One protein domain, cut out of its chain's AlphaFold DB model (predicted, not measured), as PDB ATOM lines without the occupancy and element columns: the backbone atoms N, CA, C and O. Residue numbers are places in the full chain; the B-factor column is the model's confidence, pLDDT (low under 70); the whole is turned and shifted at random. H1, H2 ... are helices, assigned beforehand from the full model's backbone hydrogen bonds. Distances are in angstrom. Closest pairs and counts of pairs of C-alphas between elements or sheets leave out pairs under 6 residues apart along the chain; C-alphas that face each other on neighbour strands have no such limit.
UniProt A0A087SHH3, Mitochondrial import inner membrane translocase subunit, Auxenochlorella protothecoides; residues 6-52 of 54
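This is residues 6 to 52 of the 54 residues of the protein "Mitochondrial import inner membrane translocase subunit" of Auxenochlorella protothecoides (UniProt A0A087SHH3). One long helix, H2, makes the length of this rod, and the short helix H1 packs across its first part, joined to it by a loop that folds back at one end. The far part of H2 sticks out as an arm: residues 37 to 52, of which 37 to 50 belong to H2, stand free. The printed part has 47 residues with two named helices, H1 then H2, and no named strand; its class is all helix. It is only just extended, close to loose, with a radius of gyration of the C-alphas of 14.3 A and spans of 47 by 15 by 11 A.

Start at H2, residues 23 to 50, and look at its residues 25 to 33, which alone touch H1, residues 6 to 13. There you find 8 pairs of C-alphas within 8 A; the closest are those of Cys 13 and Glu 25, 5.7 A apart. The two helices run opposite ways at a steep tilt of 52 degrees. In both H1 and H2 every O i to N i+4 pair is within hydrogen-bond range.

Find C-alpha 23 at (-20.132, 29.067, 42.935); from there H2 runs 40.6 A to C-alpha 50 at (15.049, 45.525, 31.276). Then go back to C-alpha 6 at (-9.543, 33.569, 29.487), where H1 begins; it runs 10.4 A to C-alpha 13.

The two C-alphas farthest apart are those of Ser 19, in the link, and Gly 52, at 47.2 A. Without the stretch that stands free, the body has 31 residues and spans 24 by 17 by 11 A. The link from H1 to H2 is short, with 9 residues. The printed part has no cut, its mean pLDDT is 94.7, and no printed residue is under 70.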
ATOM      1  N   ARG A   6      -8.376  34.441  29.634       94.62
ATOM      2  CA  ARG A   6      -9.543  33.569  29.487       94.62
ATOM      3  C   ARG A   6      -9.123  32.108  29.419       94.62
ATOM      4  O   ARG A   6      -9.617  31.316  30.211       94.62
ATOM      5  N   ASP A   7      -8.211  31.766  28.515       95.25
ATOM      6  CA  ASP A   7      -7.779  30.380  28.309       95.25
ATOM      7  C   ASP A   7      -7.085  29.836  29.558       95.25
ATOM      8  O   ASP A   7      -7.359  28.723  30.011       95.25
ATOM      9  N   LYS A   8      -6.231  30.666  30.171       95.25
ATOM     10  CA  LYS A   8      -5.497  30.307  31.380       95.25
ATOM     11  C   LYS A   8      -6.432  30.058  32.559       95.25
ATOM     12  O   LYS A   8      -6.334  29.014  33.209       95.25
ATOM     13  N   CYS A   9      -7.320  31.005  32.851       97.38
ATOM     14  CA  CYS A   9      -8.200  30.909  34.007       97.38
ATOM     15  C   CYS A   9      -9.313  29.887  33.809       97.38
ATOM     16  O   CYS A   9      -9.612  29.148  34.745       97.38
ATOM     17  N   PHE A  10      -9.866  29.758  32.600       95.88
ATOM     18  CA  PHE A  10     -10.856  28.725  32.312       95.88
ATOM     19  C   PHE A  10     -10.251  27.323  32.446       95.88
ATOM     20  O   PHE A  10     -10.790  26.511  33.191       95.88
ATOM     21  N   GLY A  11      -9.088  27.065  31.835       95.44
ATOM     22  CA  GLY A  11      -8.413  25.767  31.944       95.44
ATOM     23  C   GLY A  11      -7.948  25.419  33.364       95.44
ATOM     24  O   GLY A  11      -7.835  24.245  33.702       95.44
ATOM     25  N   THR A  12      -7.707  26.423  34.212       95.94
ATOM     26  CA  THR A  12      -7.320  26.214  35.617       95.94
ATOM     27  C   THR A  12      -8.529  25.969  36.522       95.94
ATOM     28  O   THR A  12      -8.466  25.128  37.416       95.94
ATOM     29  N   CYS A  13      -9.620  26.713  36.327       98.00
ATOM     30  CA  CYS A  13     -10.740  26.743  37.269       98.00
ATOM     31  C   CYS A  13     -11.925  25.860  36.867       98.00
ATOM     32  O   CYS A  13     -12.597  25.332  37.750       98.00
ATOM     33  N   VAL A  14     -12.195  25.688  35.571       96.75
ATOM     34  CA  VAL A  14     -13.365  24.948  35.071       96.75
ATOM     35  C   VAL A  14     -12.958  23.511  34.756       96.75
ATOM     36  O   VAL A  14     -12.654  23.148  33.623       96.75
ATOM     37  N   THR A  15     -12.919  22.681  35.799       92.56
ATOM     38  CA  THR A  15     -12.490  21.268  35.707       92.56
ATOM     39  C   THR A  15     -13.607  20.318  35.273       92.56
ATOM     40  O   THR A  15     -13.332  19.199  34.841       92.56
ATOM     41  N   LYS A  16     -14.872  20.748  35.384       91.31
ATOM     42  CA  LYS A  16     -16.065  19.988  34.990       91.31
ATOM     43  C   LYS A  16     -17.011  20.910  34.215       91.31
ATOM     44  O   LYS A  16     -17.947  21.445  34.806       91.31
ATOM     45  N   PRO A  17     -16.763  21.129  32.914       89.31
ATOM     46  CA  PRO A  17     -17.528  22.092  32.139       89.31
ATOM     47  C   PRO A  17     -19.011  21.718  32.120       89.31
ATOM     48  O   PRO A  17     -19.384  20.576  31.855       89.31
ATOM     49  N   SER A  18     -19.852  22.707  32.398       90.44
ATOM     50  CA  SER A  18     -21.304  22.600  32.322       90.44
ATOM     51  C   SER A  18     -21.872  23.860  31.662       90.44
ATOM     52  O   SER A  18     -21.128  24.793  31.354       90.44
ATOM     53  N   SER A  19     -23.181  23.905  31.425       93.81
ATOM     54  CA  SER A  19     -23.847  25.100  30.886       93.81
ATOM     55  C   SER A  19     -23.824  26.300  31.842       93.81
ATOM     56  O   SER A  19     -24.041  27.426  31.400       93.81
ATOM     57  N   SER A  20     -23.526  26.072  33.125       95.12
ATOM     58  CA  SER A  20     -23.442  27.099  34.162       95.12
ATOM     59  C   SER A  20     -22.188  26.921  35.016       95.12
ATOM     60  O   SER A  20     -21.703  25.810  35.221       95.12
ATOM     61  N   LEU A  21     -21.675  28.017  35.566       96.06
ATOM     62  CA  LEU A  21     -20.566  27.959  36.516       96.06
ATOM     63  C   LEU A  21     -21.097  27.700  37.924       96.06
ATOM     64  O   LEU A  21     -21.997  28.405  38.387       96.06
ATOM     65  N   SER A  22     -20.497  26.742  38.625       96.12
ATOM     66  CA  SER A  22     -20.707  26.574  40.062       96.12
ATOM     67  C   SER A  22     -20.156  27.772  40.844       96.12
ATOM     68  O   SER A  22     -19.250  28.476  40.392       96.12
ATOM     69  N   SER A  23     -20.642  27.991  42.069       97.00
ATOM     70  CA  SER A  23     -20.132  29.067  42.935       97.00
ATOM     71  C   SER A  23     -18.631  28.938  43.226       97.00
ATOM     72  O   SER A  23     -17.958  29.946  43.440       97.00
ATOM     73  N   SER A  24     -18.087  27.716  43.231       96.75
ATOM     74  CA  SER A  24     -16.652  27.462  43.402       96.75
ATOM     75  C   SER A  24     -15.848  27.853  42.161       96.75
ATOM     76  O   SER A  24     -14.798  28.478  42.296       96.75
ATOM     77  N   GLU A  25     -16.347  27.545  40.962       97.75
ATOM     78  CA  GLU A  25     -15.709  27.949  39.703       97.75
ATOM     79  C   GLU A  25     -15.729  29.468  39.536       97.75
ATOM     80  O   GLU A  25     -14.708  30.049  39.182       97.75
ATOM     81  N   GLN A  26     -16.840  30.129  39.871       97.31
ATOM     82  CA  GLN A  26     -16.940  31.593  39.852       97.31
ATOM     83  C   GLN A  26     -15.913  32.248  40.788       97.31
ATOM     84  O   GLN A  26     -15.175  33.142  40.373       97.31
ATOM     85  N   GLN A  27     -15.816  31.773  42.034       98.31
ATOM     86  CA  GLN A  27     -14.827  32.270  42.997       98.31
ATOM     87  C   GLN A  27     -13.388  31.986  42.554       98.31
ATOM     88  O   GLN A  27     -12.511  32.828  42.741       98.31
ATOM     89  N   CYS A  28     -13.132  30.816  41.962       98.38
ATOM     90  CA  CYS A  28     -11.823  30.492  41.404       98.38
ATOM     91  C   CYS A  28     -11.459  31.449  40.266       98.38
ATOM     92  O   CYS A  28     -10.357  31.993  40.267       98.38
ATOM     93  N   LEU A  29     -12.384  31.691  39.333       98.00
ATOM     94  CA  LEU A  29     -12.171  32.582  38.194       98.00
ATOM     95  C   LEU A  29     -11.874  34.012  38.646       98.00
ATOM     96  O   LEU A  29     -10.914  34.591  38.148       98.00
ATOM     97  N   ALA A  30     -12.622  34.543  39.620       98.25
ATOM     98  CA  ALA A  30     -12.355  35.866  40.191       98.25
ATOM     99  C   ALA A  30     -10.912  35.962  40.716       98.25
ATOM    100  O   ALA A  30     -10.124  36.772  40.237       98.25
ATOM    101  N   ARG A  31     -10.520  35.028  41.595       98.44
ATOM    102  CA  ARG A  31      -9.158  34.972  42.150       98.44
ATOM    103  C   ARG A  31      -8.086  34.751  41.084       98.44
ATOM    104  O   ARG A  31      -6.968  35.234  41.226       98.44
ATOM    105  N   CYS A  32      -8.386  33.967  40.051       98.31
ATOM    106  CA  CYS A  32      -7.449  33.708  38.967       98.31
ATOM    107  C   CYS A  32      -7.180  34.975  38.157       98.31
ATOM    108  O   CYS A  32      -6.020  35.282  37.893       98.31
ATOM    109  N   CYS A  33      -8.231  35.712  37.796       97.88
ATOM    110  CA  CYS A  33      -8.110  36.968  37.065       97.88
ATOM    111  C   CYS A  33      -7.321  38.010  37.866       97.88
ATOM    112  O   CYS A  33      -6.420  38.627  37.299       97.88
ATOM    113  N   ASP A  34      -7.594  38.145  39.169       97.81
ATOM    114  CA  ASP A  34      -6.856  39.061  40.051       97.81
ATOM    115  C   ASP A  34      -5.356  38.730  40.045       97.81
ATOM    116  O   ASP A  34      -4.523  39.567  39.698       97.81
ATOM    117  N   ARG A  35      -5.008  37.460  40.297       96.88
ATOM    118  CA  ARG A  35      -3.610  36.994  40.285       96.88
ATOM    119  C   ARG A  35      -2.942  37.135  38.919       96.88
ATOM    120  O   ARG A  35      -1.742  37.394  38.847       96.88
ATOM    121  N   TYR A  36      -3.685  36.924  37.832       96.31
ATOM    122  CA  TYR A  36      -3.172  37.111  36.476       96.31
ATOM    123  C   TYR A  36      -2.823  38.582  36.227       96.31
ATOM    124  O   TYR A  36      -1.765  38.872  35.668       96.31
ATOM    125  N   ALA A  37      -3.682  39.508  36.661       95.81
ATOM    126  CA  ALA A  37      -3.438  40.939  36.541       95.81
ATOM    127  C   ALA A  37      -2.204  41.364  37.355       95.81
ATOM    128  O   ALA A  37      -1.323  42.024  36.806       95.81
ATOM    129  N   GLU A  38      -2.088  40.911  38.607       96.38
ATOM    130  CA  GLU A  38      -0.909  41.159  39.452       96.38
ATOM    131  C   GLU A  38       0.378  40.639  38.794       96.38
ATOM    132  O   GLU A  38       1.367  41.364  38.669       96.38
ATOM    133  N   ALA A  39       0.363  39.397  38.298       94.94
ATOM    134  CA  ALA A  39       1.507  38.815  37.602       94.94
ATOM    135  C   ALA A  39       1.870  39.602  36.333       94.94
ATOM    136  O   ALA A  39       3.047  39.857  36.079       94.94
ATOM    137  N   THR A  40       0.869  40.039  35.566       93.94
ATOM    138  CA  THR A  40       1.076  40.844  34.355       93.94
ATOM    139  C   THR A  40       1.720  42.186  34.690       93.94
ATOM    140  O   THR A  40       2.625  42.611  33.975       93.94
ATOM    141  N   GLN A  41       1.325  42.838  35.787       94.38
ATOM    142  CA  GLN A  41       1.945  44.086  36.241       94.38
ATOM    143  C   GLN A  41       3.420  43.888  36.599       94.38
ATOM    144  O   GLN A  41       4.262  44.678  36.173       94.38
ATOM    145  N   VAL A  42       3.746  42.818  37.331       95.25
ATOM    146  CA  VAL A  42       5.132  42.491  37.702       95.25
ATOM    147  C   VAL A  42       5.984  42.230  36.461       95.25
ATOM    148  O   VAL A  42       7.054  42.818  36.321       95.25
ATOM    149  N   VAL A  43       5.499  41.394  35.536       93.50
ATOM    150  CA  VAL A  43       6.218  41.076  34.293       93.50
ATOM    151  C   VAL A  43       6.370  42.316  33.422       93.50
ATOM    152  O   VAL A  43       7.461  42.568  32.921       93.50
ATOM    153  N   THR A  44       5.314  43.119  33.275       92.88
ATOM    154  CA  THR A  44       5.353  44.369  32.503       92.88
ATOM    155  C   THR A  44       6.395  45.317  33.074       92.88
ATOM    156  O   THR A  44       7.246  45.795  32.331       92.88
ATOM    157  N   LYS A  45       6.385  45.544  34.392       94.06
ATOM    158  CA  LYS A  45       7.366  46.402  35.062       94.06
ATOM    159  C   LYS A  45       8.792  45.909  34.820       94.06
ATOM    160  O   LYS A  45       9.612  46.671  34.321       94.06
ATOM    161  N   ALA A  46       9.059  44.632  35.095       93.62
ATOM    162  CA  ALA A  46      10.379  44.044  34.882       93.62
ATOM    163  C   ALA A  46      10.816  44.137  33.411       93.62
ATOM    164  O   ALA A  46      11.973  44.406  33.112       93.62
ATOM    165  N   THR A  47       9.880  43.953  32.478       94.38
ATOM    166  CA  THR A  47      10.144  44.059  31.039       94.38
ATOM    167  C   THR A  47      10.493  45.489  30.640       94.38
ATOM    168  O   THR A  47      11.432  45.688  29.876       94.38
ATOM    169  N   LEU A  48       9.781  46.495  31.149       92.50
ATOM    170  CA  LEU A  48      10.087  47.903  30.871       92.50
ATOM    171  C   LEU A  48      11.451  48.306  31.445       92.50
ATOM    172  O   LEU A  48      12.246  48.924  30.740       92.50
ATOM    173  N   GLU A  49      11.750  47.877  32.674       91.88
ATOM    174  CA  GLU A  49      13.043  48.108  33.331       91.88
ATOM    175  C   GLU A  49      14.199  47.457  32.553       91.88
ATOM    176  O   GLU A  49      15.219  48.100  32.308       91.88
ATOM    177  N   MET A  50      14.035  46.213  32.088       88.38
ATOM    178  CA  MET A  50      15.049  45.525  31.276       88.38
ATOM    179  C   MET A  50      15.271  46.170  29.902       88.38
ATOM    180  O   MET A  50      16.377  46.101  29.372       88.38
ATOM    181  N   ASN A  51      14.245  46.793  29.318       84.50
ATOM    182  CA  ASN A  51      14.350  47.462  28.020       84.50
ATOM    183  C   ASN A  51      14.893  48.901  28.117       84.50
ATOM    184  O   ASN A  51      14.973  49.586  27.099       84.50
ATOM    185  N   GLY A  52      15.266  49.368  29.316       77.31
ATOM    186  CA  GLY A  52      15.816  50.711  29.520       77.31
ATOM    187  C   GLY A  52      14.813  51.836  29.254       77.31
ATOM    188  O   GLY A  52      15.224  52.968  29.014       77.31
TER     189      GLY A  52